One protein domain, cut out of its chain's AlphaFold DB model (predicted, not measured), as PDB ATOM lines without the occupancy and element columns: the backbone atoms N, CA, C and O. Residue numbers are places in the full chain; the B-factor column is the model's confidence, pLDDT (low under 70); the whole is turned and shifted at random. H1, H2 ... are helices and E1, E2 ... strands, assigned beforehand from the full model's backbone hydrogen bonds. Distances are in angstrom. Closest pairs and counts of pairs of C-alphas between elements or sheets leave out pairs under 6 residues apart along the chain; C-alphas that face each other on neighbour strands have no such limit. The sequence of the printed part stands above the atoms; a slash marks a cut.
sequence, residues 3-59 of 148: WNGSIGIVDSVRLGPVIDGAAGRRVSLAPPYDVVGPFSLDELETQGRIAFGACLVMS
ATOM      1  N   TRP A   3     -16.102 118.121  29.765       96.38
ATOM      2  CA  TRP A   3     -15.754 118.786  28.515       96.38
ATOM      3  C   TRP A   3     -15.078 120.116  28.826       96.38
ATOM      4  O   TRP A   3     -15.613 120.909  29.596       96.38
ATOM      5  N   ASN A   4     -13.936 120.390  28.207       94.12
ATOM      6  CA  ASN A   4     -13.322 121.709  28.219       94.12
ATOM      7  C   ASN A   4     -13.067 122.153  26.776       94.12
ATOM      8  O   ASN A   4     -12.116 121.715  26.125       94.12
ATOM      9  N   GLY A   5     -13.932 123.039  26.281       89.69
ATOM     10  CA  GLY A   5     -13.885 123.515  24.901       89.69
ATOM     11  C   GLY A   5     -12.687 124.407  24.577       89.69
ATOM     12  O   GLY A   5     -12.331 124.507  23.404       89.69
ATOM     13  N   SER A   6     -12.036 125.023  25.574       85.12
ATOM     14  CA  SER A   6     -10.872 125.885  25.323       85.12
ATOM     15  C   SER A   6      -9.635 125.077  24.929       85.12
ATOM     16  O   SER A   6      -8.852 125.527  24.096       85.12
ATOM     17  N   ILE A   7      -9.507 123.860  25.464       87.31
ATOM     18  CA  ILE A   7      -8.395 122.932  25.197       87.31
ATOM     19  C   ILE A   7      -8.824 121.661  24.445       87.31
ATOM     20  O   ILE A   7      -7.996 120.806  24.156       87.31
ATOM     21  N   GLY A   8     -10.108 121.533  24.097       88.12
ATOM     22  CA  GLY A   8     -10.639 120.428  23.292       88.12
ATOM     23  C   GLY A   8     -10.656 119.068  23.995       88.12
ATOM     24  O   GLY A   8     -10.681 118.042  23.317       88.12
ATOM     25  N   ILE A   9     -10.640 119.045  25.330       91.44
ATOM     26  CA  ILE A   9     -10.624 117.806  26.114       91.44
ATOM     27  C   ILE A   9     -12.052 117.335  26.380       91.44
ATOM     28  O   ILE A   9     -12.883 118.095  26.876       91.44
ATOM     29  N   VAL A  10     -12.304 116.058  26.101       95.50
ATOM     30  CA  VAL A  10     -13.462 115.308  26.591       95.50
ATOM     31  C   VAL A  10     -12.967 114.074  27.331       95.50
ATOM     32  O   VAL A  10     -12.111 113.363  26.813       95.50
ATOM     33  N   ASP A  11     -13.523 113.803  28.510       96.50
ATOM     34  CA  ASP A  11     -13.176 112.601  29.268       96.50
ATOM     35  C   ASP A  11     -14.364 112.035  30.065       96.50
ATOM     36  O   ASP A  11     -15.315 112.740  30.439       96.50
ATOM     37  N   SER A  12     -14.317 110.730  30.316       96.25
ATOM     38  CA  SER A  12     -15.213 110.052  31.243       96.25
ATOM     39  C   SER A  12     -14.639 110.156  32.650       96.25
ATOM     40  O   SER A  12     -13.535 109.705  32.929       96.25
ATOM     41  N   VAL A  13     -15.413 110.742  33.556       96.12
ATOM     42  CA  VAL A  13     -14.978 111.047  34.920       96.12
ATOM     43  C   VAL A  13     -15.944 110.456  35.925       96.12
ATOM     44  O   VAL A  13     -17.141 110.330  35.651       96.12
ATOM     45  N   ARG A  14     -15.416 110.113  37.097       96.31
ATOM     46  CA  ARG A  14     -16.213 109.715  38.257       96.31
ATOM     47  C   ARG A  14     -16.391 110.908  39.182       96.31
ATOM     48  O   ARG A  14     -15.548 111.800  39.215       96.31
ATOM     49  N   LEU A  15     -17.488 110.908  39.924       96.00
ATOM     50  CA  LEU A  15     -17.670 111.825  41.038       96.00
ATOM     51  C   LEU A  15     -16.816 111.350  42.218       96.00
ATOM     52  O   LEU A  15     -16.674 110.146  42.440       96.00
ATOM     53  N   GLY A  16     -16.222 112.300  42.929       95.06
ATOM     54  CA  GLY A  16     -15.560 112.073  44.204       95.06
ATOM     55  C   GLY A  16     -16.570 111.949  45.353       95.06
ATOM     56  O   GLY A  16     -17.768 111.775  45.118       95.06
ATOM     57  N   PRO A  17     -16.101 112.033  46.608       95.38
ATOM     58  CA  PRO A  17     -16.969 111.987  47.779       95.38
ATOM     59  C   PRO A  17     -18.001 113.119  47.770       95.38
ATOM     60  O   PRO A  17     -17.662 114.277  47.511       95.38
ATOM     61  N   VAL A  18     -19.254 112.780  48.077       95.81
ATOM     62  CA  VAL A  18     -20.325 113.765  48.258       95.81
ATOM     63  C   VAL A  18     -20.198 114.375  49.649       95.81
ATOM     64  O   VAL A  18     -20.042 113.662  50.638       95.81
ATOM     65  N   ILE A  19     -20.244 115.701  49.704       94.00
ATOM     66  CA  ILE A  19     -20.206 116.493  50.928       94.00
ATOM     67  C   ILE A  19     -21.599 117.079  51.129       94.00
ATOM     68  O   ILE A  19     -22.037 117.944  50.364       94.00
ATOM     69  N   ASP A  20     -22.285 116.608  52.165       92.88
ATOM     70  CA  ASP A  20     -23.558 117.167  52.606       92.88
ATOM     71  C   ASP A  20     -23.319 118.435  53.431       92.88
ATOM     72  O   ASP A  20     -22.496 118.463  54.349       92.88
ATOM     73  N   GLY A  21     -24.046 119.505  53.118       85.69
ATOM     74  CA  GLY A  21     -23.978 120.753  53.870       85.69
ATOM     75  C   GLY A  21     -25.265 121.562  53.777       85.69
ATOM     76  O   GLY A  21     -26.198 121.204  53.063       85.69
ATOM     77  N   ALA A  22     -25.303 122.707  54.466       80.12
ATOM     78  CA  ALA A  22     -26.465 123.604  54.465       80.12
ATOM     79  C   ALA A  22     -26.857 124.110  53.057       80.12
ATOM     80  O   ALA A  22     -27.991 124.522  52.843       80.12
ATOM     81  N   ALA A  23     -25.923 124.062  52.100       78.25
ATOM     82  CA  ALA A  23     -26.120 124.445  50.703       78.25
ATOM     83  C   ALA A  23     -26.475 123.260  49.772       78.25
ATOM     84  O   ALA A  23     -26.376 123.407  48.554       78.25
ATOM     85  N   GLY A  24     -26.843 122.098  50.324       89.50
ATOM     86  CA  GLY A  24     -27.181 120.886  49.569       89.50
ATOM     87  C   GLY A  24     -25.993 119.953  49.326       89.50
ATOM     88  O   GLY A  24     -24.929 120.104  49.937       89.50
ATOM     89  N   ARG A  25     -26.184 118.975  48.431       94.81
ATOM     90  CA  ARG A  25     -25.172 117.961  48.104       94.81
ATOM     91  C   ARG A  25     -24.128 118.557  47.172       94.81
ATOM     92  O   ARG A  25     -24.429 118.889  46.024       94.81
ATOM     93  N   ARG A  26     -22.885 118.681  47.638       95.62
ATOM     94  CA  ARG A  26     -21.769 119.176  46.822       95.62
ATOM     95  C   ARG A  26     -20.768 118.075  46.530       95.62
ATOM     96  O   ARG A  26     -20.534 117.205  47.358       95.62
ATOM     97  N   VAL A  27     -20.154 118.126  45.356       96.00
ATOM     98  CA  VAL A  27     -19.189 117.113  44.929       96.00
ATOM     99  C   VAL A  27     -18.113 117.730  44.041       96.00
ATOM    100  O   VAL A  27     -18.376 118.683  43.305       96.00
ATOM    101  N   SER A  28     -16.901 117.192  44.119       96.50
ATOM    102  CA  SER A  28     -15.840 117.411  43.128       96.50
ATOM    103  C   SER A  28     -15.663 116.145  42.299       96.50
ATOM    104  O   SER A  28     -16.110 115.070  42.699       96.50
ATOM    105  N   LEU A  29     -15.016 116.229  41.141       96.81
ATOM    106  CA  LEU A  29     -14.667 115.014  40.405       96.81
ATOM    107  C   LEU A  29     -13.646 114.168  41.184       96.81
ATOM    108  O   LEU A  29     -12.977 114.634  42.099       96.81
ATOM    109  N   ALA A  30     -13.547 112.889  40.843       96.94
ATOM    110  CA  ALA A  30     -12.484 112.029  41.336       96.94
ATOM    111  C   ALA A  30     -11.151 112.365  40.628       96.94
ATOM    112  O   ALA A  30     -11.170 112.915  39.517       96.94
ATOM    113  N   PRO A  31      -9.996 111.990  41.213       94.69
ATOM    114  CA  PRO A  31      -8.704 112.102  40.543       94.69
ATOM    115  C   PRO A  31      -8.729 111.497  39.125       94.69
ATOM    116  O   PRO A  31      -9.372 110.460  38.920       94.69
ATOM    117  N   PRO A  32      -8.051 112.116  38.139       94.31
ATOM    118  CA  PRO A  32      -7.115 113.242  38.273       94.31
ATOM    119  C   PRO A  32      -7.767 114.642  38.214       94.31
ATOM    120  O   PRO A  32      -7.061 115.635  38.057       94.31
ATOM    121  N   TYR A  33      -9.099 114.740  38.284       94.75
ATOM    122  CA  TYR A  33      -9.834 116.000  38.113       94.75
ATOM    123  C   TYR A  33     -10.435 116.541  39.417       94.75
ATOM    124  O   TYR A  33     -11.384 117.316  39.379       94.75
ATOM    125  N   ASP A  34      -9.897 116.171  40.575       94.50
ATOM    126  CA  ASP A  34     -10.389 116.557  41.906       94.50
ATOM    127  C   ASP A  34     -10.397 118.070  42.177       94.50
ATOM    128  O   ASP A  34     -11.161 118.551  43.014       94.50
ATOM    129  N   VAL A  35      -9.656 118.839  41.375       93.31
ATOM    130  CA  VAL A  35      -9.705 120.310  41.327       93.31
ATOM    131  C   VAL A  35     -10.977 120.878  40.677       93.31
ATOM    132  O   VAL A  35     -11.240 122.075  40.769       93.31
ATOM    133  N   VAL A  36     -11.759 120.051  39.977       93.69
ATOM    134  CA  VAL A  36     -13.011 120.447  39.322       93.69
ATOM    135  C   VAL A  36     -14.156 120.226  40.302       93.69
ATOM    136  O   VAL A  36     -14.711 119.131  40.415       93.69
ATOM    137  N   GLY A  37     -14.491 121.292  41.019       92.62
ATOM    138  CA  GLY A  37     -15.475 121.319  42.090       92.62
ATOM    139  C   GLY A  37     -14.972 122.119  43.297       92.62
ATOM    140  O   GLY A  37     -13.905 122.728  43.240       92.62
ATOM    141  N   PRO A  38     -15.738 122.158  44.396       93.88
ATOM    142  CA  PRO A  38     -17.030 121.501  44.570       93.88
ATOM    143  C   PRO A  38     -18.149 122.224  43.803       93.88
ATOM    144  O   PRO A  38     -18.259 123.449  43.867       93.88
ATOM    145  N   PHE A  39     -19.030 121.477  43.141       94.69
ATOM    146  CA  PHE A  39     -20.242 121.973  42.470       94.69
ATOM    147  C   PHE A  39     -21.496 121.248  42.997       94.69
ATOM    148  O   PHE A  39     -21.379 120.285  43.753       94.69
ATOM    149  N   SER A  40     -22.695 121.739  42.662       95.12
ATOM    150  CA  SER A  40     -23.964 121.160  43.136       95.12
ATOM    151  C   SER A  40     -24.276 119.841  42.421       95.12
ATOM    152  O   SER A  40     -24.385 119.810  41.193       95.12
ATOM    153  N   LEU A  41     -24.424 118.753  43.181       95.00
ATOM    154  CA  LEU A  41     -24.832 117.455  42.639       95.00
ATOM    155  C   LEU A  41     -26.309 117.470  42.233       95.00
ATOM    156  O   LEU A  41     -26.646 116.970  41.166       95.00
ATOM    157  N   ASP A  42     -27.164 118.099  43.041       93.81
ATOM    158  CA  ASP A  42     -28.604 118.203  42.778       93.81
ATOM    159  C   ASP A  42     -28.884 118.929  41.451       93.81
ATOM    160  O   ASP A  42     -29.730 118.517  40.654       93.81
ATOM    161  N   GLU A  43     -28.129 119.995  41.175       94.62
ATOM    162  CA  GLU A  43     -28.220 120.737  39.917       94.62
ATOM    163  C   GLU A  43     -27.737 119.896  38.731       94.62
ATOM    164  O   GLU A  43     -28.407 119.858  37.699       94.62
ATOM    165  N   LEU A  44     -26.618 119.178  38.882       95.44
ATOM    166  CA  LEU A  44     -26.100 118.291  37.840       95.44
ATOM    167  C   LEU A  44     -27.084 117.158  37.516       95.44
ATOM    168  O   LEU A  44     -27.261 116.826  36.346       95.44
ATOM    169  N   GLU A  45     -27.731 116.574  38.524       94.44
ATOM    170  CA  GLU A  45     -28.753 115.539  38.337       94.44
ATOM    171  C   GLU A  45     -30.008 116.103  37.654       94.44
ATOM    172  O   GLU A  45     -30.542 115.475  36.740       94.44
ATOM    173  N   THR A  46     -30.436 117.311  38.033       95.00
ATOM    174  CA  THR A  46     -31.651 117.951  37.501       95.00
ATOM    175  C   THR A  46     -31.467 118.466  36.073       95.00
ATOM    176  O   THR A  46     -32.310 118.242  35.206       95.00
ATOM    177  N   GLN A  47     -30.370 119.176  35.806       94.94
ATOM    178  CA  GLN A  47     -30.112 119.810  34.509       94.94
ATOM    179  C   GLN A  47     -29.340 118.895  33.547       94.94
ATOM    180  O   GLN A  47     -29.272 119.156  32.343       94.94
ATOM    181  N   GLY A  48     -28.704 117.841  34.065       95.06
ATOM    182  CA  GLY A  48     -27.808 116.970  33.307       95.06
ATOM    183  C   GLY A  48     -26.465 117.615  32.951       95.06
ATOM    184  O   GLY A  48     -25.646 116.963  32.299       95.06
ATOM    185  N   ARG A  49     -26.226 118.870  33.352       95.69
ATOM    186  CA  ARG A  49     -24.984 119.619  33.127       95.69
ATOM    187  C   ARG A  49     -24.761 120.683  34.195       95.69
ATOM    188  O   ARG A  49     -25.722 121.220  34.725       95.69
ATOM    189  N   ILE A  50     -23.500 121.018  34.443       96.31
ATOM    190  CA  ILE A  50     -23.085 122.119  35.313       96.31
ATOM    191  C   ILE A  50     -21.745 122.687  34.842       96.31
ATOM    192  O   ILE A  50     -20.859 121.945  34.405       96.31
ATOM    193  N   ALA A  51     -21.597 124.008  34.908       95.19
ATOM    194  CA  ALA A  51     -20.352 124.686  34.564       95.19
ATOM    195  C   ALA A  51     -19.466 124.870  35.805       95.19
ATOM    196  O   ALA A  51     -19.944 125.232  36.878       95.19
ATOM    197  N   PHE A  52     -18.162 124.663  35.638       94.50
ATOM    198  CA  PHE A  52     -17.138 124.950  36.637       94.50
ATOM    199  C   PHE A  52     -15.894 125.514  35.942       94.50
ATOM    200  O   PHE A  52     -15.131 124.787  35.301       94.50
ATOM    201  N   GLY A  53     -15.692 126.831  36.036       92.44
ATOM    202  CA  GLY A  53     -14.644 127.515  35.276       92.44
ATOM    203  C   GLY A  53     -14.809 127.285  33.770       92.44
ATOM    204  O   GLY A  53     -15.884 127.502  33.219       92.44
ATOM    205  N   ALA A  54     -13.749 126.816  33.106       91.06
ATOM    206  CA  ALA A  54     -13.776 126.457  31.683       91.06
ATOM    207  C   ALA A  54     -14.343 125.048  31.403       91.06
ATOM    208  O   ALA A  54     -14.488 124.661  30.242       91.06
ATOM    209  N   CYS A  55     -14.633 124.267  32.447       93.81
ATOM    210  CA  CYS A  55     -15.116 122.899  32.329       93.81
ATOM    211  C   CYS A  55     -16.645 122.848  32.397       93.81
ATOM    212  O   CYS A  55     -17.273 123.487  33.236       93.81
ATOM    213  N   LEU A  56     -17.237 122.014  31.551       96.12
ATOM    214  CA  LEU A  56     -18.631 121.609  31.615       96.12
ATOM    215  C   LEU A  56     -18.678 120.145  32.058       96.12
ATOM    216  O   LEU A  56     -18.178 119.257  31.363       96.12
ATOM    217  N   VAL A  57     -19.259 119.890  33.225       97.00
ATOM    218  CA  VAL A  57     -19.498 118.537  33.735       97.00
ATOM    219  C   VAL A  57     -20.917 118.147  33.365       97.00
ATOM    220  O   VAL A  57     -21.847 118.915  33.582       97.00
ATOM    221  N   MET A  58     -21.098 116.966  32.781       96.81
ATOM    222  CA  MET A  58     -22.395 116.523  32.271       96.81
ATOM    223  C   MET A  58     -22.640 115.039  32.492       96.81
ATOM    224  O   MET A  58     -21.705 114.226  32.526       96.81
ATOM    225  N   SER A  59     -23.918 114.669  32.542       95.56
ATOM    226  CA  SER A  59     -24.334 113.278  32.410       95.56
ATOM    227  C   SER A  59     -23.946 112.735  31.028       95.56
ATOM    228  O   SER A  59     -23.772 113.477  30.055       95.56
TER     229      SER A  59
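Overview. This is residues 3 to 59 of the 148 residues of the protein "Putative heat shock protein DnaJ-like protein" of Bradyrhizobium sp. (strain BTAi1 / ATCC BAA-1182) (UniProt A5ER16). Two small two-stranded hairpins, E2 with E3 and E4 with E5, make the shape, with the short helix H1 bridging them on one side. The tip of the E2 and E3 hairpin makes one end of the longest axis, the stretch of E1 makes the other, and the long link after E3 folds back so that residues 39 to 40 lie beside E3. The printed part has 57 residues, with one named helix and five named strands in the order E1, E2, E3, H1, E4, E5; both sheets are antiparallel and the class is mixed, helices and strands. The whole is compact, with a radius of gyration of the C-alphas of 11.0 A, and only just elongated, with spans of 35 by 23 by 17 A.

Along the chain. E1, residues 9 to 11, begins with C-alpha 9 at (-10.624, 117.806, 26.114) and is 6.6 A long from first to last C-alpha. E2, residues 15 to 21, is 16.9 A long and has the most residues of the strands. E3, residues 24 to 29, is 16.6 A long and begins with C-alpha 24 at (-27.181, 120.886, 49.569). H1, residues 41 to 47, is 10.0 A long. E4, residues 49 to 52, is 10.1 A long. E5, residues 55 to 58, is 9.7 A long and ends with C-alpha 58 at (-22.395, 116.523, 32.271).

Arrangement. E2 and E3 form an antiparallel hairpin at 155 degrees, with N 19 and O 26 within hydrogen-bond range at 2.8 A. Residues 26 to 27 of E3 also pair, antiparallel, with residues 39 to 40. The closest C-alphas of E3 and H1 are those of Arg 26 and Leu 41, 5.5 A apart. In H1 every O i to N i+4 pair is within hydrogen-bond range. The closest C-alphas of H1 and E4 are those of Leu 44 and Ile 50, 5.5 A apart. E4 and E5 form a second antiparallel hairpin at 158 degrees, with N 50 and O 57 within hydrogen-bond range at 2.8 A. E1 pairs with no named strand, but E1 and E5 are near each other, with 5 pairs of C-alphas within 10 A. Among the pairs that are apart are E3 and E4, and E2 and E5.

Size, cuts and confidence. The two C-alphas farthest apart are those of Gly 8 and Ala 22, at 35.1 A, while the C-alphas of Trp 3 and Ser 59, the first and last printed, are 10.9 A apart. The printed part has no cut. The link from E3 to H1, with 11 residues, is long; the other four links are tight. The mean pLDDT of the printed part is 93.6, and no printed residue is under 70.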